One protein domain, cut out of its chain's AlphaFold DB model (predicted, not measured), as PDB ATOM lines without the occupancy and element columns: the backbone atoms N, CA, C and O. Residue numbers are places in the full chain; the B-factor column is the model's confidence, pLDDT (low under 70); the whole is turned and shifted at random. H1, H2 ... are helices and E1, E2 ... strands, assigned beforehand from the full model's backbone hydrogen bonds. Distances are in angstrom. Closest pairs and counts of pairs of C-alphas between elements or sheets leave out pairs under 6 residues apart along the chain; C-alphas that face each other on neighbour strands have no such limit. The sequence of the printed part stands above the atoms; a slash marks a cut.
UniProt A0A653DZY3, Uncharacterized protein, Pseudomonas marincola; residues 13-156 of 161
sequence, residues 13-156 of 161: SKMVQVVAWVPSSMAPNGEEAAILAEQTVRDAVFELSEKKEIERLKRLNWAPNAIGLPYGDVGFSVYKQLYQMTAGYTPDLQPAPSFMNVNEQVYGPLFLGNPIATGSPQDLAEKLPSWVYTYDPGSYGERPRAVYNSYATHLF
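This is residues 13 to 156 of the 161 residues of an uncharacterized protein of Pseudomonas marincola (UniProt A0A653DZY3). A strongly twisted wall of six strands has two helices over one face: the long H1, slantwise over E3 and E1, and the short H4, along E4 and E5. Two further helices sit off the sheet and apart from each other: H2, just past the last residues of H1, and H3, after a long unnamed stretch whose residues 66 to 67 pair with E3. The printed part has 144 residues, with four named helices and six named strands in the order E1, H1, H2, H3, E2, E3, H4, E4, E5, E6. The sheet runs E2, E3, E1, E4, E5, E6, wholly antiparallel; with H1 and H4 on one face it makes two layers, and the class is mixed, helices and strands. The whole is compact, with a radius of gyration of the C-alphas of 14.8 A and a rounded outline of 36 by 35 by 31 A.

Start at E1, residues 17 to 23, an inner strand whose antiparallel neighbours are E3, residues 105 to 113, and E4, residues 132 to 136. Look for N 20 and O 110, 2.8 A apart, and N 19 and O 133, also 2.8 A apart, within hydrogen-bond range. H1, residues 30 to 48, is on the sheet at a height of 8.6 A, over E3 and E1, slantwise to the strands at 49 degrees to E1 on the local plane. Its closest C-alphas to E3 are those of Gly 30 and Tyr 107, 5.8 A apart. H2, residues 51 to 59, is close to H1 but not clearly touching, with the closest C-alphas, of Phe 46 and Ile 54, 6.1 A apart. Their lines make a steep tilt of 35.3 degrees, only just past shallow, and run opposite ways. H3, residues 78 to 87, is apart from H1, H2 and H4, and neither H2 nor H3 is on the sheet. E2, residues 93 to 95, is an edge strand and forms a hairpin with E3, where N 94 and O 106 are 2.9 A apart. H4, residues 121 to 127, is on the same face as H1 at a height of 7.5 A, and runs along the strands at 7 degrees to E4 on the local plane. It touches H1, with residues 44 to 48 of H1 alone, about perpendicular at 74 degrees; the closest C-alphas are those of Ala 44 and Lys 127, 5.7 A apart. E3, H4 and E4 form a split strand-helix-strand unit, two strands that run the same way with E1 between them, and its crossover is right-handed. E4, E5, residues 146 to 149, and E6, residues 152 to 155, form a meander, each strand the antiparallel neighbour of the one before; N 134 and O 148 are 2.8 A apart, as are N 147 and O 154. H4 is over E4 and only just over E5, on which 3 of its C-alphas fall. Every O i to N i+4 pair is within hydrogen-bond range in H1, H2 and H3, and 2 of 3 are in H4.

Find C-alpha 17 at (236.811, 284.525, 179.711); from there E1 runs 19.4 A to Pro 23. H1 spans 27.2 A, from C-alpha 30 at (221.528, 271.809, 180.826) to Leu 48. H2 follows with 9 residues, then H3 with 10, which spans 14.1 A, and E2 with 3. E3, the longest strand, covers 23.5 A from Gln 105 to Gly 113. H4 has 7 residues and E4 spans 13.3 A. E5 and E6 have 4 residues each, and E6 ends with C-alpha 155 at (234.471, 297.713, 186.688).

The two C-alphas farthest apart are those of Pro 28 and Gly 141, 44.6 A. The printed part has no cut; its one long link, 18 residues, joins H2 to H3. Mean pLDDT of the printed part is 83.3, and it is under 70 in residues 13 to 15, 71 to 77, 114 to 119, 140 to 141 and 151 to 156.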
ATOM      1  N   SER A  13     246.420 285.146 183.539       43.84
ATOM      2  CA  SER A  13     246.139 286.574 183.723       43.84
ATOM      3  C   SER A  13     245.962 287.427 182.451       43.84
ATOM      4  O   SER A  13     245.841 288.639 182.567       43.84
ATOM      5  N   LYS A  14     245.967 286.852 181.243       51.88
ATOM      6  CA  LYS A  14     245.738 287.552 179.962       51.88
ATOM      7  C   LYS A  14     244.622 286.929 179.118       51.88
ATOM      8  O   LYS A  14     244.351 287.410 178.021       51.88
ATOM      9  N   MET A  15     243.990 285.856 179.595       66.38
ATOM     10  CA  MET A  15     242.914 285.190 178.864       66.38
ATOM     11  C   MET A  15     241.573 285.828 179.213       66.38
ATOM     12  O   MET A  15     241.132 285.761 180.358       66.38
ATOM     13  N   VAL A  16     240.915 286.412 178.213       73.50
ATOM     14  CA  VAL A  16     239.508 286.797 178.339       73.50
ATOM     15  C   VAL A  16     238.674 285.545 178.505       73.50
ATOM     16  O   VAL A  16     238.879 284.543 177.811       73.50
ATOM     17  N   GLN A  17     237.736 285.613 179.439       82.38
ATOM     18  CA  GLN A  17     236.811 284.525 179.711       82.38
ATOM     19  C   GLN A  17     235.407 284.999 179.440       82.38
ATOM     20  O   GLN A  17     235.030 286.088 179.862       82.38
ATOM     21  N   VAL A  18     234.631 284.173 178.761       89.31
ATOM     22  CA  VAL A  18     233.196 284.385 178.669       89.31
ATOM     23  C   VAL A  18     232.524 283.422 179.628       89.31
ATOM     24  O   VAL A  18     232.915 282.262 179.729       89.31
ATOM     25  N   VAL A  19     231.542 283.912 180.370       91.62
ATOM     26  CA  VAL A  19     230.738 283.112 181.286       91.62
ATOM     27  C   VAL A  19     229.260 283.356 181.018       91.62
ATOM     28  O   VAL A  19     228.841 284.489 180.795       91.62
ATOM     29  N   ALA A  20     228.469 282.291 181.020       94.06
ATOM     30  CA  ALA A  20     227.041 282.337 180.751       94.06
ATOM     31  C   ALA A  20     226.220 281.688 181.874       94.06
ATOM     32  O   ALA A  20     226.642 280.712 182.500       94.06
ATOM     33  N   TRP A  21     225.019 282.229 182.078       95.94
ATOM     34  CA  TRP A  21     223.960 281.681 182.926       95.94
ATOM     35  C   TRP A  21     222.661 281.653 182.126       95.94
ATOM     36  O   TRP A  21     221.866 282.586 182.179       95.94
ATOM     37  N   VAL A  22     222.465 280.601 181.339       97.06
ATOM     38  CA  VAL A  22     221.352 280.521 180.386       97.06
ATOM     39  C   VAL A  22     220.023 280.442 181.144       97.06
ATOM     40  O   VAL A  22     219.859 279.525 181.951       97.06
ATOM     41  N   PRO A  23     219.064 281.356 180.912       97.12
ATOM     42  CA  PRO A  23     217.760 281.299 181.560       97.12
ATOM     43  C   PRO A  23     217.016 280.003 181.233       97.12
ATOM     44  O   PRO A  23     217.054 279.520 180.099       97.12
ATOM     45  N   SER A  24     216.321 279.443 182.221       96.75
ATOM     46  CA  SER A  24     215.577 278.185 182.086       96.75
ATOM     47  C   SER A  24     214.503 278.219 180.996       96.75
ATOM     48  O   SER A  24     214.164 277.190 180.420       96.75
ATOM     49  N   SER A  25     214.001 279.408 180.673       96.56
ATOM     50  CA  SER A  25     213.060 279.662 179.587       96.56
ATOM     51  C   SER A  25     213.657 279.505 178.180       96.56
ATOM     52  O   SER A  25     212.901 279.352 177.221       96.56
ATOM     53  N   MET A  26     214.988 279.531 178.035       96.75
ATOM     54  CA  MET A  26     215.684 279.505 176.739       96.75
ATOM     55  C   MET A  26     216.230 278.128 176.352       96.75
ATOM     56  O   MET A  26     216.569 277.919 175.190       96.75
ATOM     57  N   ALA A  27     216.307 277.189 177.297       96.25
ATOM     58  CA  ALA A  27     216.793 275.837 177.050       96.25
ATOM     59  C   ALA A  27     216.011 274.809 177.884       96.25
ATOM     60  O   ALA A  27     215.790 275.023 179.076       96.25
ATOM     61  N   PRO A  28     215.610 273.662 177.306       95.00
ATOM     62  CA  PRO A  28     214.822 272.659 178.023       95.00
ATOM     63  C   PRO A  28     215.623 271.886 179.083       95.00
ATOM     64  O   PRO A  28     215.023 271.290 179.975       95.00
ATOM     65  N   ASN A  29     216.954 271.853 178.986       96.94
ATOM     66  CA  ASN A  29     217.848 271.159 179.914       96.94
ATOM     67  C   ASN A  29     219.266 271.766 179.859       96.94
ATOM     68  O   ASN A  29     219.552 272.625 179.024       96.94
ATOM     69  N   GLY A  30     220.155 271.304 180.744       95.56
ATOM     70  CA  GLY A  30     221.528 271.809 180.826       95.56
ATOM     71  C   GLY A  30     222.375 271.540 179.578       95.56
ATOM     72  O   GLY A  30     223.221 272.358 179.234       95.56
ATOM     73  N   GLU A  31     222.146 270.432 178.870       95.81
ATOM     74  CA  GLU A  31     222.892 270.092 177.650       95.81
ATOM     75  C   GLU A  31     222.571 271.086 176.530       95.81
ATOM     76  O   GLU A  31     223.469 271.710 175.969       95.81
ATOM     77  N   GLU A  32     221.284 271.334 176.294       96.94
ATOM     78  CA  GLU A  32     220.816 272.342 175.340       96.94
ATOM     79  C   GLU A  32     221.234 273.760 175.756       96.94
ATOM     80  O   GLU A  32     221.526 274.600 174.906       96.94
ATOM     81  N   ALA A  33     221.335 274.039 177.061       97.38
ATOM     82  CA  ALA A  33     221.859 275.309 177.554       97.38
ATOM     83  C   ALA A  33     223.352 275.490 177.234       97.38
ATOM     84  O   ALA A  33     223.764 276.576 176.821       97.38
ATOM     85  N   ALA A  34     224.165 274.442 177.395       95.62
ATOM     86  CA  ALA A  34     225.579 274.473 177.029       95.62
ATOM     87  C   ALA A  34     225.751 274.716 175.521       95.62
ATOM     88  O   ALA A  34     226.484 275.627 175.133       95.62
ATOM     89  N   ILE A  35     224.999 273.990 174.687       95.75
ATOM     90  CA  ILE A  35     225.001 274.152 173.226       95.75
ATOM     91  C   ILE A  35     224.581 275.574 172.831       95.75
ATOM     92  O   ILE A  35     225.248 276.212 172.015       95.75
ATOM     93  N   LEU A  36     223.507 276.101 173.428       97.19
ATOM     94  CA  LEU A  36     223.038 277.461 173.164       97.19
ATOM     95  C   LEU A  36     224.101 278.506 173.519       97.19
ATOM     96  O   LEU A  36     224.331 279.441 172.747       97.19
ATOM     97  N   ALA A  37     224.768 278.358 174.665       95.75
ATOM     98  CA  ALA A  37     225.842 279.259 175.071       95.75
ATOM     99  C   ALA A  37     227.025 279.205 174.089       95.75
ATOM    100  O   ALA A  37     227.522 280.252 173.669       95.75
ATOM    101  N   GLU A  38     227.444 278.008 173.676       94.00
ATOM    102  CA  GLU A  38     228.528 277.822 172.705       94.00
ATOM    103  C   GLU A  38     228.203 278.454 171.349       94.00
ATOM    104  O   GLU A  38     229.026 279.190 170.798       94.00
ATOM    105  N   GLN A  39     226.998 278.218 170.827       95.12
ATOM    106  CA  GLN A  39     226.532 278.798 169.565       95.12
ATOM    107  C   GLN A  39     226.475 280.323 169.636       95.12
ATOM    108  O   GLN A  39     227.023 280.996 168.769       95.12
ATOM    109  N   THR A  40     225.907 280.866 170.713       94.88
ATOM    110  CA  THR A  40     225.788 282.314 170.924       94.88
ATOM    111  C   THR A  40     227.156 282.997 170.918       94.88
ATOM    112  O   THR A  40     227.353 284.006 170.240       94.88
ATOM    113  N   VAL A  41     228.131 282.435 171.638       92.19
ATOM    114  CA  VAL A  41     229.492 282.990 171.682       92.19
ATOM    115  C   VAL A  41     230.199 282.829 170.341       92.19
ATOM    116  O   VAL A  41     230.879 283.752 169.892       92.19
ATOM    117  N   ARG A  42     230.035 281.683 169.676       91.50
ATOM    118  CA  ARG A  42     230.608 281.442 168.352       91.50
ATOM    119  C   ARG A  42     230.092 282.451 167.332       91.50
ATOM    120  O   ARG A  42     230.902 283.036 166.620       91.50
ATOM    121  N   ASP A  43     228.788 282.671 167.277       92.31
ATOM    122  CA  ASP A  43     228.176 283.570 166.303       92.31
ATOM    123  C   ASP A  43     228.627 285.019 166.528       92.31
ATOM    124  O   ASP A  43     229.043 285.679 165.574       92.31
ATOM    125  N   ALA A  44     228.692 285.469 167.786       91.44
ATOM    126  CA  ALA A  44     229.219 286.789 168.135       91.44
ATOM    127  C   ALA A  44     230.694 286.966 167.720       91.44
ATOM    128  O   ALA A  44     231.067 287.994 167.154       91.44
ATOM    129  N   VAL A  45     231.540 285.950 167.936       89.62
ATOM    130  CA  VAL A  45     232.946 285.979 167.493       89.62
ATOM    131  C   VAL A  45     233.043 286.047 165.972       89.62
ATOM    132  O   VAL A  45     233.840 286.822 165.446       89.62
ATOM    133  N   PHE A  46     232.238 285.265 165.251       89.19
ATOM    134  CA  PHE A  46     232.242 285.264 163.788       89.19
ATOM    135  C   PHE A  46     231.748 286.591 163.207       89.19
ATOM    136  O   PHE A  46     232.286 287.025 162.192       89.19
ATOM    137  N   GLU A  47     230.772 287.245 163.840       90.06
ATOM    138  CA  GLU A  47     230.281 288.562 163.426       90.06
ATOM    139  C   GLU A  47     231.350 289.655 163.582       90.06
ATOM    140  O   GLU A  47     231.482 290.520 162.718       90.06
ATOM    141  N   LEU A  48     232.144 289.596 164.654       89.12
ATOM    142  CA  LEU A  48     233.227 290.550 164.925       89.12
ATOM    143  C   LEU A  48     234.525 290.244 164.166       89.12
ATOM    144  O   LEU A  48     235.454 291.055 164.166       89.12
ATOM    145  N   SER A  49     234.613 289.073 163.541       87.44
ATOM    146  CA  SER A  49     235.817 288.619 162.856       87.44
ATOM    147  C   SER A  49     235.928 289.178 161.444       87.44
ATOM    148  O   SER A  49     234.990 289.158 160.648       87.44
ATOM    149  N   GLU A  50     237.138 289.585 161.063       89.00
ATOM    150  CA  GLU A  50     237.442 289.867 159.662       89.00
ATOM    151  C   GLU A  50     237.366 288.590 158.812       89.00
ATOM    152  O   GLU A  50     237.623 287.479 159.282       89.00
ATOM    153  N   LYS A  51     237.109 288.734 157.508       88.81
ATOM    154  CA  LYS A  51     236.961 287.598 156.580       88.81
ATOM    155  C   LYS A  51     238.113 286.586 156.655       88.81
ATOM    156  O   LYS A  51     237.869 285.381 156.682       88.81
ATOM    157  N   LYS A  52     239.361 287.068 156.698       88.31
ATOM    158  CA  LYS A  52     240.556 286.212 156.793       88.31
ATOM    159  C   LYS A  52     240.550 285.379 158.076       88.31
ATOM    160  O   LYS A  52     240.956 284.219 158.059       88.31
ATOM    161  N   GLU A  53     240.081 285.970 159.168       86.69
ATOM    162  CA  GLU A  53     239.997 285.298 160.453       86.69
ATOM    163  C   GLU A  53     238.867 284.268 160.472       86.69
ATOM    164  O   GLU A  53     239.096 283.123 160.849       86.69
ATOM    165  N   ILE A  54     237.692 284.605 159.936       87.56
ATOM    166  CA  ILE A  54     236.590 283.647 159.758       87.56
ATOM    167  C   ILE A  54     237.065 282.416 158.971       87.56
ATOM    168  O   ILE A  54     236.780 281.278 159.344       87.56
ATOM    169  N   GLU A  55     237.809 282.618 157.881       89.25
ATOM    170  CA  GLU A  55     238.379 281.522 157.088       89.25
ATOM    171  C   GLU A  55     239.384 280.678 157.887       89.25
ATOM    172  O   GLU A  55     239.441 279.455 157.714       89.25
ATOM    173  N   ARG A  56     240.167 281.300 158.777       88.25
ATOM    174  CA  ARG A  56     241.076 280.598 159.694       88.25
ATOM    175  C   ARG A  56     240.293 279.757 160.704       88.25
ATOM    176  O   ARG A  56     240.563 278.562 160.809       88.25
ATOM    177  N   LEU A  57     239.311 280.341 161.389       86.19
ATOM    178  CA  LEU A  57     238.475 279.670 162.390       86.19
ATOM    179  C   LEU A  57     237.713 278.482 161.791       86.19
ATOM    180  O   LEU A  57     237.725 277.393 162.362       86.19
ATOM    181  N   LYS A  58     237.130 278.647 160.596       88.50
ATOM    182  CA  LYS A  58     236.456 277.556 159.868       88.50
ATOM    183  C   LYS A  58     237.406 276.410 159.531       88.50
ATOM    184  O   LYS A  58     237.052 275.252 159.721       88.50
ATOM    185  N   ARG A  59     238.621 276.717 159.064       89.94
ATOM    186  CA  ARG A  59     239.638 275.702 158.737       89.94
ATOM    187  C   ARG A  59     240.089 274.912 159.961       89.94
ATOM    188  O   ARG A  59     240.398 273.733 159.839       89.94
ATOM    189  N   LEU A  60     240.131 275.564 161.119       86.88
ATOM    190  CA  LEU A  60     240.465 274.939 162.397       86.88
ATOM    191  C   LEU A  60     239.276 274.219 163.046       86.88
ATOM    192  O   LEU A  60     239.451 273.644 164.114       86.88
ATOM    193  N   ASN A  61     238.090 274.258 162.425       86.75
ATOM    194  CA  ASN A  61     236.834 273.815 163.026       86.75
ATOM    195  C   ASN A  61     236.649 274.368 164.450       86.75
ATOM    196  O   ASN A  61     236.287 273.646 165.376       86.75
ATOM    197  N   TRP A  62     236.986 275.647 164.635       86.38
ATOM    198  CA  TRP A  62     236.956 276.265 165.950       86.38
ATOM    199  C   TRP A  62     235.513 276.415 166.450       86.38
ATOM    200  O   TRP A  62     234.625 276.879 165.722       86.38
ATOM    201  N   ALA A  63     235.321 276.053 167.714       85.06
ATOM    202  CA  ALA A  63     234.126 276.305 168.499       85.06
ATOM    203  C   ALA A  63     234.544 276.539 169.963       85.06
ATOM    204  O   ALA A  63     235.511 275.913 170.424       85.06
ATOM    205  N   PRO A  64     233.861 277.435 170.696       87.38
ATOM    206  CA  PRO A  64     234.029 277.512 172.140       87.38
ATOM    207  C   PRO A  64     233.519 276.213 172.775       87.38
ATOM    208  O   PRO A  64     232.594 275.600 172.254       87.38
ATOM    209  N   ASN A  65     234.120 275.808 173.894       87.19
ATOM    210  CA  ASN A  65     233.637 274.681 174.693       87.19
ATOM    211  C   ASN A  65     233.202 275.205 176.059       87.19
ATOM    212  O   ASN A  65     234.007 275.828 176.768       87.19
ATOM    213  N   ALA A  66     231.945 274.963 176.411       89.56
ATOM    214  CA  ALA A  66     231.394 275.276 177.713       89.56
ATOM    215  C   ALA A  66     231.899 274.261 178.744       89.56
ATOM    216  O   ALA A  66     231.790 273.050 178.570       89.56
ATOM    217  N   ILE A  67     232.454 274.762 179.845       88.94
ATOM    218  CA  ILE A  67     232.896 273.951 180.981       88.94
ATOM    219  C   ILE A  67     232.396 274.554 182.296       88.94
ATOM    220  O   ILE A  67     232.054 275.732 182.368       88.94
ATOM    221  N   GLY A  68     232.369 273.756 183.362       86.25
ATOM    222  CA  GLY A  68     231.857 274.189 184.669       86.25
ATOM    223  C   GLY A  68     232.869 274.927 185.535       86.25
ATOM    224  O   GLY A  68     232.599 275.176 186.706       86.25
ATOM    225  N   LEU A  69     234.061 275.206 185.006       81.19
ATOM    226  CA  LEU A  69     235.191 275.747 185.754       81.19
ATOM    227  C   LEU A  69     235.793 276.951 185.022       81.19
ATOM    228  O   LEU A  69     235.914 276.900 183.798       81.19
ATOM    229  N   PRO A  70     236.237 277.993 185.743       75.94
ATOM    230  CA  PRO A  70     236.953 279.098 185.123       75.94
ATOM    231  C   PRO A  70     238.270 278.614 184.514       75.94
ATOM    232  O   PRO A  70     238.961 277.745 185.060       75.94
ATOM    233  N   TYR A  71     238.647 279.201 183.380       66.75
ATOM    234  CA  TYR A  71     239.920 278.891 182.734       66.75
ATOM    235  C   TYR A  71     241.078 279.463 183.568       66.75
ATOM    236  O   TYR A  71     240.987 280.554 184.120       66.75
ATOM    237  N   GLY A  72     242.197 278.745 183.680       57.62
ATOM    238  CA  GLY A  72     243.430 279.309 184.251       57.62
ATOM    239  C   GLY A  72     243.423 279.661 185.748       57.62
ATOM    240  O   GLY A  72     244.416 280.215 186.224       57.62
ATOM    241  N   ASP A  73     242.368 279.331 186.493       56.94
ATOM    242  CA  ASP A  73     242.393 279.409 187.949       56.94
ATOM    243  C   ASP A  73     243.229 278.241 188.503       56.94
ATOM    244  O   ASP A  73     242.901 277.061 188.351       56.94
ATOM    245  N   VAL A  74     244.366 278.610 189.097       46.06
ATOM    246  CA  VAL A  74     245.422 277.738 189.636       46.06
ATOM    247  C   VAL A  74     244.932 276.792 190.736       46.06
ATOM    248  O   VAL A  74     245.610 275.806 191.022       46.06
ATOM    249  N   GLY A  75     243.762 277.050 191.331       53.06
ATOM    250  CA  GLY A  75     243.121 276.139 192.281       53.06
ATOM    251  C   GLY A  75     242.369 274.970 191.634       53.06
ATOM    252  O   GLY A  75     242.073 273.985 192.314       53.06
ATOM    253  N   PHE A  76     242.064 275.037 190.334       59.81
ATOM    254  CA  PHE A  76     241.273 274.019 189.646       59.81
ATOM    255  C   PHE A  76     242.140 273.010 188.894       59.81
ATOM    256  O   PHE A  76     243.091 273.339 188.189       59.81
ATOM    257  N   SER A  77     241.780 271.733 189.033       68.88
ATOM    258  CA  SER A  77     242.478 270.635 188.371       68.88
ATOM    259  C   SER A  77     242.371 270.775 186.852       68.88
ATOM    260  O   SER A  77     241.299 270.577 186.278       68.88
ATOM    261  N   VAL A  78     243.502 271.055 186.197       70.38
ATOM    262  CA  VAL A  78     243.647 271.062 184.729       70.38
ATOM    263  C   VAL A  78     243.073 269.784 184.109       70.38
ATOM    264  O   VAL A  78     242.456 269.827 183.049       70.38
ATOM    265  N   TYR A  79     243.190 268.647 184.803       74.88
ATOM    266  CA  TYR A  79     242.607 267.380 184.366       74.88
ATOM    267  C   TYR A  79     241.077 267.400 184.332       74.88
ATOM    268  O   TYR A  79     240.485 266.813 183.433       74.88
ATOM    269  N   LYS A  80     240.424 268.085 185.279       76.88
ATOM    270  CA  LYS A  80     238.962 268.227 185.302       76.88
ATOM    271  C   LYS A  80     238.478 269.130 184.167       76.88
ATOM    272  O   LYS A  80     237.471 268.810 183.548       76.88
ATOM    273  N   GLN A  81     239.218 270.198 183.860       75.75
ATOM    274  CA  GLN A  81     238.933 271.048 182.697       75.75
ATOM    275  C   GLN A  81     239.083 270.256 181.395       75.75
ATOM    276  O   GLN A  81     238.154 270.219 180.599       75.75
ATOM    277  N   LEU A  82     240.205 269.549 181.218       76.94
ATOM    278  CA  LEU A  82     240.437 268.735 180.025       76.94
ATOM    279  C   LEU A  82     239.371 267.646 179.870       76.94
ATOM    280  O   LEU A  82     238.857 267.453 178.773       76.94
ATOM    281  N   TYR A  83     238.997 266.977 180.964       81.56
ATOM    282  CA  TYR A  83     237.919 265.994 180.952       81.56
ATOM    283  C   TYR A  83     236.601 266.613 180.475       81.56
ATOM    284  O   TYR A  83     236.000 266.081 179.549       81.56
ATOM    285  N   GLN A  84     236.189 267.753 181.039       83.50
ATOM    286  CA  GLN A  84     234.968 268.456 180.623       83.50
ATOM    287  C   GLN A  84     235.026 268.914 179.160       83.50
ATOM    288  O   GLN A  84     234.039 268.786 178.450       83.50
ATOM    289  N   MET A  85     236.185 269.358 178.668       80.50
ATOM    290  CA  MET A  85     236.357 269.691 177.249       80.50
ATOM    291  C   MET A  85     236.219 268.467 176.331       80.50
ATOM    292  O   MET A  85     235.802 268.606 175.188       80.50
ATOM    293  N   THR A  86     236.589 267.271 176.802       79.69
ATOM    294  CA  THR A  86     236.491 266.036 176.001       79.69
ATOM    295  C   THR A  86     235.147 265.323 176.118       79.69
ATOM    296  O   THR A  86     234.698 264.719 175.151       79.69
ATOM    297  N   ALA A  87     234.528 265.355 177.297       84.25
ATOM    298  CA  ALA A  87     233.306 264.621 177.616       84.25
ATOM    299  C   ALA A  87     232.048 265.503 177.561       84.25
ATOM    300  O   ALA A  87     230.944 264.985 177.704       84.25
ATOM    301  N   GLY A  88     232.214 266.814 177.371       84.81
ATOM    302  CA  GLY A  88     231.160 267.803 177.538       84.81
ATOM    303  C   GLY A  88     230.938 268.180 179.005       84.81
ATOM    304  O   GLY A  88     231.426 267.534 179.943       84.81
ATOM    305  N   TYR A  89     230.184 269.256 179.206       89.75
ATOM    306  CA  TYR A  89     229.729 269.693 180.517       89.75
ATOM    307  C   TYR A  89     228.243 270.024 180.471       89.75
ATOM    308  O   TYR A  89     227.795 270.828 179.659       89.75
ATOM    309  N   THR A  90     227.500 269.428 181.397       93.19
ATOM    310  CA  THR A  90     226.082 269.703 181.597       93.19
ATOM    311  C   THR A  90     225.931 270.488 182.903       93.19
ATOM    312  O   THR A  90     226.205 269.926 183.965       93.19
ATOM    313  N   PRO A  91     225.555 271.776 182.859       93.38
ATOM    314  CA  PRO A  91     225.260 272.556 184.055       93.38
ATOM    315  C   PRO A  91     223.968 272.090 184.730       93.38
ATOM    316  O   PRO A  91     222.990 271.740 184.065       93.38
ATOM    317  N   ASP A  92     223.945 272.186 186.057       93.75
ATOM    318  CA  ASP A  92     222.727 272.022 186.842       93.75
ATOM    319  C   ASP A  92     221.843 273.279 186.768       93.75
ATOM    320  O   ASP A  92     222.315 274.397 186.527       93.75
ATOM    321  N   LEU A  93     220.542 273.088 186.998       96.38
ATOM    322  CA  LEU A  93     219.593 274.183 187.163       96.38
ATOM    323  C   LEU A  93     219.737 274.779 188.569       96.38
ATOM    324  O   LEU A  93     219.683 274.056 189.565       96.38
ATOM    325  N   GLN A  94     219.892 276.096 188.658       95.69
ATOM    326  CA  GLN A  94     220.092 276.797 189.926       95.69
ATOM    327  C   GLN A  94     219.402 278.169 189.939       95.69
ATOM    328  O   GLN A  94     219.039 278.690 188.883       95.69
ATOM    329  N   PRO A  95     219.221 278.797 191.114       95.69
ATOM    330  CA  PRO A  95     218.763 280.182 191.187       95.69
ATOM    331  C   PRO A  95     219.693 281.138 190.423       95.69
ATOM    332  O   PRO A  95     220.915 280.980 190.473       95.69
ATOM    333  N   ALA A  96     219.129 282.149 189.752       92.06
ATOM    334  CA  ALA A  96     219.925 283.193 189.112       92.06
ATOM    335  C   ALA A  96     220.811 283.931 190.141       92.06
ATOM    336  O   ALA A  96     220.330 284.302 191.219       92.06
ATOM    337  N   PRO A  97     222.096 284.178 189.826       88.69
ATOM    338  CA  PRO A  97     222.937 285.062 190.619       88.69
ATOM    339  C   PRO A  97     222.314 286.450 190.810       88.69
ATOM    340  O   PRO A  97     221.741 287.014 189.885       88.69
ATOM    341  N   SER A  98     222.507 287.045 191.989       88.38
ATOM    342  CA  SER A  98     221.900 288.339 192.365       88.38
ATOM    343  C   SER A  98     222.275 289.532 191.476       88.38
ATOM    344  O   SER A  98     221.557 290.528 191.466       88.38
ATOM    345  N   PHE A  99     223.389 289.453 190.740       84.75
ATOM    346  CA  PHE A  99     223.787 290.490 189.786       84.75
ATOM    347  C   PHE A  99     223.024 290.401 188.456       84.75
ATOM    348  O   PHE A  99     223.045 291.358 187.685       84.75
ATOM    349  N   MET A 100     222.371 289.271 188.163       85.62
ATOM    350  CA  MET A 100     221.553 289.124 186.966       85.62
ATOM    351  C   MET A 100     220.201 289.797 187.172       85.62
ATOM    352  O   MET A 100     219.523 289.575 188.172       85.62
ATOM    353  N   ASN A 101     219.755 290.557 186.174       81.44
ATOM    354  CA  ASN A 101     218.405 291.116 186.151       81.44
ATOM    355  C   ASN A 101     217.389 290.100 185.591       81.44
ATOM    356  O   ASN A 101     216.698 290.371 184.610       81.44
ATOM    357  N   VAL A 102     217.367 288.892 186.160       83.81
ATOM    358  CA  VAL A 102     216.545 287.761 185.709       83.81
ATOM    359  C   VAL A 102     215.874 287.125 186.927       83.81
ATOM    360  O   VAL A 102     216.548 286.763 187.885       83.81
ATOM    361  N   ASN A 103     214.546 286.988 186.890       86.94
ATOM    362  CA  ASN A 103     213.748 286.406 187.976       86.94
ATOM    363  C   ASN A 103     213.283 284.979 187.631       86.94
ATOM    364  O   ASN A 103     212.095 284.664 187.681       86.94
ATOM    365  N   GLU A 104     214.221 284.135 187.211       94.19
ATOM    366  CA  GLU A 104     213.998 282.710 186.946       94.19
ATOM    367  C   GLU A 104     215.245 281.888 187.302       94.19
ATOM    368  O   GLU A 104     216.273 282.431 187.711       94.19
ATOM    369  N   GLN A 105     215.142 280.562 187.192       96.75
ATOM    370  CA  GLN A 105     216.298 279.682 187.334       96.75
ATOM    371  C   GLN A 105     217.174 279.749 186.078       96.75
ATOM    372  O   GLN A 105     216.709 280.085 184.991       96.75
ATOM    373  N   VAL A 106     218.451 279.419 186.231       97.00
ATOM    374  CA  VAL A 106     219.451 279.459 185.165       97.00
ATOM    375  C   VAL A 106     220.274 278.178 185.151       97.00
ATOM    376  O   VAL A 106     220.521 277.569 186.193       97.00
ATOM    377  N   TYR A 107     220.748 277.806 183.972       97.50
ATOM    378  CA  TYR A 107     221.774 276.793 183.774       97.50
ATOM    379  C   TYR A 107     223.142 277.474 183.746       97.50
ATOM    380  O   TYR A 107     223.435 278.271 182.853       97.50
ATOM    381  N   GLY A 108     223.993 277.192 184.731       92.50
ATOM    382  CA  GLY A 108     225.343 277.753 184.763       92.50
ATOM    383  C   GLY A 108     226.103 277.461 186.057       92.50
ATOM    384  O   GLY A 108     225.665 276.630 186.845       92.50
ATOM    385  N   PRO A 109     227.224 278.156 186.310       91.94
ATOM    386  CA  PRO A 109     227.957 278.947 185.323       91.94
ATOM    387  C   PRO A 109     228.506 278.056 184.197       91.94
ATOM    388  O   PRO A 109     228.926 276.921 184.433       91.94
ATOM    389  N   LEU A 110     228.504 278.584 182.977       92.69
ATOM    390  CA  LEU A 110     229.128 277.983 181.799       92.69
ATOM    391  C   LEU A 110     230.302 278.855 181.380       92.69
ATOM    392  O   LEU A 110     230.092 279.972 180.922       92.69
ATOM    393  N   PHE A 111     231.527 278.368 181.527       89.62
ATOM    394  CA  PHE A 111     232.725 279.087 181.111       89.62
ATOM    395  C   PHE A 111     233.107 278.684 179.688       89.62
ATOM    396  O   PHE A 111     233.328 277.508 179.409       89.62
ATOM    397  N   LEU A 112     233.219 279.669 178.803       87.75
ATOM    398  CA  LEU A 112     233.561 279.527 177.392       87.75
ATOM    399  C   LEU A 112     234.932 280.175 177.172       87.75
ATOM    400  O   LEU A 112     235.102 281.395 177.265       87.75
ATOM    401  N   GLY A 113     235.946 279.334 176.987       73.50
ATOM    402  CA  GLY A 113     237.343 279.760 176.982       73.50
ATOM    403  C   GLY A 113     237.738 280.532 175.731       73.50
ATOM    404  O   GLY A 113     237.292 280.214 174.634       73.50
ATOM    405  N   ASN A 114     238.624 281.513 175.933       66.62
ATOM    406  CA  ASN A 114     239.388 282.273 174.937       66.62
ATOM    407  C   ASN A 114     238.704 282.482 173.565       66.62
ATOM    408  O   ASN A 114     239.164 281.938 172.556       66.62
ATOM    409  N   PRO A 115     237.647 283.309 173.499       65.38
ATOM    410  CA  PRO A 115     237.012 283.672 172.235       65.38
ATOM    411  C   PRO A 115     237.820 284.678 171.399       65.38
ATOM    412  O   PRO A 115     237.422 284.974 170.274       65.38
ATOM    413  N   ILE A 116     238.929 285.238 171.907       59.25
ATOM    414  CA  ILE A 116     239.588 286.343 171.205       59.25
ATOM    415  C   ILE A 116     240.416 285.827 170.031       59.25
ATOM    416  O   ILE A 116     241.544 285.355 170.189       59.25
ATOM    417  N   ALA A 117     239.884 286.031 168.831       53.69
ATOM    418  CA  ALA A 117     240.709 286.227 167.650       53.69
ATOM    419  C   ALA A 117     240.584 287.641 167.051       53.69
ATOM    420  O   ALA A 117     241.479 288.050 166.317       53.69
ATOM    421  N   THR A 118     239.553 288.419 167.409       55.97
ATOM    422  CA  THR A 118     239.280 289.761 166.856       55.97
ATOM    423  C   THR A 118     238.391 290.590 167.790       55.97
ATOM    424  O   THR A 118     237.394 290.072 168.286       55.97
ATOM    425  N   GLY A 119     238.711 291.876 167.975       65.06
ATOM    426  CA  GLY A 119     237.897 292.838 168.738       65.06
ATOM    427  C   GLY A 119     238.271 292.979 170.220       65.06
ATOM    428  O   GLY A 119     239.074 292.208 170.754       65.06
ATOM    429  N   SER A 120     237.720 293.999 170.883       80.06
ATOM    430  CA  SER A 120     237.864 294.182 172.330       80.06
ATOM    431  C   SER A 120     236.838 293.334 173.108       80.06
ATOM    432  O   SER A 120     235.786 292.982 172.571       80.06
ATOM    433  N   PRO A 121     237.089 293.009 174.392       81.56
ATOM    434  CA  PRO A 121     236.128 292.269 175.224       81.56
ATOM    435  C   PRO A 121     234.784 292.986 175.386       81.56
ATOM    436  O   PRO A 121     233.754 292.336 175.570       81.56
ATOM    437  N   GLN A 122     234.802 294.317 175.285       84.12
ATOM    438  CA  GLN A 122     233.608 295.146 175.270       84.12
ATOM    439  C   GLN A 122     232.809 294.950 173.976       84.12
ATOM    440  O   GLN A 122     231.618 294.668 174.062       84.12
ATOM    441  N   ASP A 123     233.455 295.013 172.805       86.25
ATOM    442  CA  ASP A 123     232.779 294.802 171.512       86.25
ATOM    443  C   ASP A 123     232.093 293.430 171.473       86.25
ATOM    444  O   ASP A 123     230.975 293.292 170.982       86.25
ATOM    445  N   LEU A 124     232.748 292.410 172.043       87.19
ATOM    446  CA  LEU A 124     232.166 291.079 172.196       87.19
ATOM    447  C   LEU A 124     230.930 291.099 173.100       87.19
ATOM    448  O   LEU A 124     229.901 290.543 172.732       87.19
ATOM    449  N   ALA A 125     231.003 291.747 174.263       88.81
ATOM    450  CA  ALA A 125     229.871 291.835 175.184       88.81
ATOM    451  C   ALA A 125     228.656 292.566 174.587       88.81
ATOM    452  O   ALA A 125     227.527 292.179 174.871       88.81
ATOM    453  N   GLU A 126     228.868 293.567 173.727       88.75
ATOM    454  CA  GLU A 126     227.792 294.294 173.032       88.75
ATOM    455  C   GLU A 126     227.027 293.426 172.018       88.75
ATOM    456  O   GLU A 126     225.877 293.718 171.690       88.75
ATOM    457  N   LYS A 127     227.643 292.343 171.529       90.00
ATOM    458  CA  LYS A 127     227.012 291.359 170.632       90.00
ATOM    459  C   LYS A 127     226.348 290.205 171.365       90.00
ATOM    460  O   LYS A 127     225.589 289.448 170.763       90.00
ATOM    461  N   LEU A 128     226.644 290.051 172.647       91.62
ATOM    462  CA  LEU A 128     226.160 288.948 173.450       91.62
ATOM    463  C   LEU A 128     224.862 289.325 174.175       91.62
ATOM    464  O   LEU A 128     224.609 290.497 174.448       91.62
ATOM    465  N   PRO A 129     224.011 288.343 174.500       93.06
ATOM    466  CA  PRO A 129     222.814 288.586 175.285       93.06
ATOM    467  C   PRO A 129     223.150 288.824 176.763       93.06
ATOM    468  O   PRO A 129     224.218 288.473 177.262       93.06
ATOM    469  N   SER A 130     222.181 289.368 177.492       91.69
ATOM    470  CA  SER A 130     222.325 289.810 178.885       91.69
ATOM    471  C   SER A 130     222.610 288.719 179.916       91.69
ATOM    472  O   SER A 130     222.960 289.014 181.059       91.69
ATOM    473  N   TRP A 131     222.478 287.455 179.535       92.88
ATOM    474  CA  TRP A 131     222.843 286.308 180.358       92.88
ATOM    475  C   TRP A 131     224.291 285.840 180.143       92.88
ATOM    476  O   TRP A 131     224.716 284.861 180.761       92.88
ATOM    477  N   VAL A 132     225.062 286.546 179.310       92.50
ATOM    478  CA  VAL A 132     226.485 286.302 179.058       92.50
ATOM    479  C   VAL A 132     227.322 287.481 179.546       92.50
ATOM    480  O   VAL A 132     226.952 288.645 179.400       92.50
ATOM    481  N   TYR A 133     228.472 287.174 180.131       89.81
ATOM    482  CA  TYR A 133     229.399 288.137 180.697       89.81
ATOM    483  C   TYR A 133     230.809 287.855 180.186       89.81
ATOM    484  O   TYR A 133     231.246 286.706 180.149       89.81
ATOM    485  N   THR A 134     231.540 288.906 179.835       87.69
ATOM    486  CA  THR A 134     232.918 288.823 179.347       87.69
ATOM    487  C   THR A 134     233.857 289.402 180.397       87.69
ATOM    488  O   THR A 134     233.812 290.595 180.683       87.69
ATOM    489  N   TYR A 135     234.716 288.572 180.978       84.06
ATOM    490  CA  TYR A 135     235.773 288.989 181.891       84.06
ATOM    491  C   TYR A 135     237.029 289.392 181.124       84.06
ATOM    492  O   TYR A 135     237.627 288.594 180.399       84.06
ATOM    493  N   ASP A 136     237.448 290.630 181.345       81.12
ATOM    494  CA  ASP A 136     238.714 291.181 180.909       81.12
ATOM    495  C   ASP A 136     239.695 291.218 182.089       81.12
ATOM    496  O   ASP A 136     239.469 291.945 183.066       81.12
ATOM    497  N   PRO A 137     240.804 290.463 182.018       75.62
ATOM    498  CA  PRO A 137     241.776 290.414 183.100       75.62
ATOM    499  C   PRO A 137     242.625 291.692 183.231       75.62
ATOM    500  O   PRO A 137     243.403 291.810 184.181       75.62
ATOM    501  N   GLY A 138     242.470 292.659 182.321       73.62
ATOM    502  CA  GLY A 138     243.224 293.906 182.322       73.62
ATOM    503  C   GLY A 138     244.711 293.713 182.003       73.62
ATOM    504  O   GLY A 138     245.152 292.670 181.520       73.62
ATOM    505  N   SER A 139     245.496 294.758 182.254       71.94
ATOM    506  CA  SER A 139     246.958 294.764 182.157       71.94
ATOM    507  C   SER A 139     247.517 295.607 183.302       71.94
ATOM    508  O   SER A 139     247.060 296.728 183.540       71.94
ATOM    509  N   TYR A 140     248.482 295.060 184.043       66.88
ATOM    510  CA  TYR A 140     249.050 295.725 185.215       66.88
ATOM    511  C   TYR A 140     249.650 297.089 184.842       66.88
ATOM    512  O   TYR A 140     250.514 297.168 183.973       66.88
ATOM    513  N   GLY A 141     249.194 298.154 185.507       65.19
ATOM    514  CA  GLY A 141     249.662 299.527 185.277       65.19
ATOM    515  C   GLY A 141     249.112 300.214 184.020       65.19
ATOM    516  O   GLY A 141     249.380 301.395 183.825       65.19
ATOM    517  N   GLU A 142     248.325 299.519 183.196       71.44
ATOM    518  CA  GLU A 142     247.802 300.050 181.929       71.44
ATOM    519  C   GLU A 142     246.272 300.067 181.890       71.44
ATOM    520  O   GLU A 142     245.670 301.045 181.449       71.44
ATOM    521  N   ARG A 143     245.623 298.984 182.338       72.62
ATOM    522  CA  ARG A 143     244.174 298.808 182.206       72.62
ATOM    523  C   ARG A 143     243.601 297.962 183.349       72.62
ATOM    524  O   ARG A 143     244.098 296.857 183.571       72.62
ATOM    525  N   PRO A 144     242.550 298.424 184.049       75.12
ATOM    526  CA  PRO A 144     241.947 297.661 185.136       75.12
ATOM    527  C   PRO A 144     241.241 296.398 184.630       75.12
ATOM    528  O   PRO A 144     240.886 296.289 183.454       75.12
ATOM    529  N   ARG A 145     241.001 295.461 185.550       78.00
ATOM    530  CA  ARG A 145     240.104 294.322 185.331       78.00
ATOM    531  C   ARG A 145     238.669 294.811 185.177       78.00
ATOM    532  O   ARG A 145     238.231 295.712 185.893       78.00
ATOM    533  N   ALA A 146     237.923 294.183 184.283       80.56
ATOM    534  CA  ALA A 146     236.534 294.537 184.037       80.56
ATOM    535  C   ALA A 146     235.702 293.301 183.700       80.56
ATOM    536  O   ALA A 146     236.212 292.310 183.184       80.56
ATOM    537  N   VAL A 147     234.409 293.368 183.987       84.75
ATOM    538  CA  VAL A 147     233.410 292.442 183.463       84.75
ATOM    539  C   VAL A 147     232.452 293.247 182.604       84.75
ATOM    540  O   VAL A 147     231.943 294.276 183.030       84.75
ATOM    541  N   TYR A 148     232.193 292.780 181.397       86.38
ATOM    542  CA  TYR A 148     231.266 293.409 180.467       86.38
ATOM    543  C   TYR A 148     230.025 292.535 180.299       86.38
ATOM    544  O   TYR A 148     230.114 291.309 180.325       86.38
ATOM    545  N   ASN A 149     228.875 293.170 180.118       88.50
ATOM    546  CA  ASN A 149     227.600 292.557 179.754       88.50
ATOM    547  C   ASN A 149     226.912 293.454 178.709       88.50
ATOM    548  O   ASN A 149     227.287 294.619 178.572       88.50
ATOM    549  N   SER A 150     225.883 292.949 178.023       80.50
ATOM    550  CA  SER A 150     225.144 293.654 176.964       80.50
ATOM    551  C   SER A 150     224.646 295.058 177.331       80.50
ATOM    552  O   SER A 150     224.352 295.856 176.446       80.50
ATOM    553  N   TYR A 151     224.499 295.363 178.624       65.88
ATOM    554  CA  TYR A 151     223.954 296.638 179.099       65.88
ATOM    555  C   TYR A 151     224.952 297.539 179.831       65.88
ATOM    556  O   TYR A 151     224.620 298.697 180.092       65.88
ATOM    557  N   ALA A 152     226.133 297.042 180.215       61.81
ATOM    558  CA  ALA A 152     227.042 297.806 181.065       61.81
ATOM    559  C   ALA A 152     228.471 297.248 181.125       61.81
ATOM    560  O   ALA A 152     228.718 296.043 181.066       61.81
ATOM    561  N   THR A 153     229.408 298.164 181.375       62.47
ATOM    562  CA  THR A 153     230.712 297.837 181.961       62.47
ATOM    563  C   THR A 153     230.560 297.736 183.480       62.47
ATOM    564  O   THR A 153     230.198 298.712 184.136       62.47
ATOM    565  N   HIS A 154     230.892 296.585 184.050       62.66
ATOM    566  CA  HIS A 154     231.082 296.387 185.482       62.66
ATOM    567  C   HIS A 154     232.586 296.431 185.785       62.66
ATOM    568  O   HIS A 154     233.319 295.467 185.568       62.66
ATOM    569  N   LEU A 155     233.077 297.577 186.261       55.84
ATOM    570  CA  LEU A 155     234.471 297.713 186.688       55.84
ATOM    571  C   LEU A 155     234.661 297.067 188.063       55.84
ATOM    572  O   LEU A 155     233.988 297.440 189.023       55.84
ATOM    573  N   PHE A 156     235.622 296.151 188.168       58.25
ATOM    574  CA  PHE A 156     236.142 295.710 189.457       58.25
ATOM    575  C   PHE A 156     237.414 296.510 189.732       58.25
ATOM    576  O   PHE A 156     238.477 296.217 189.188       58.25
TER     577      PHE A 156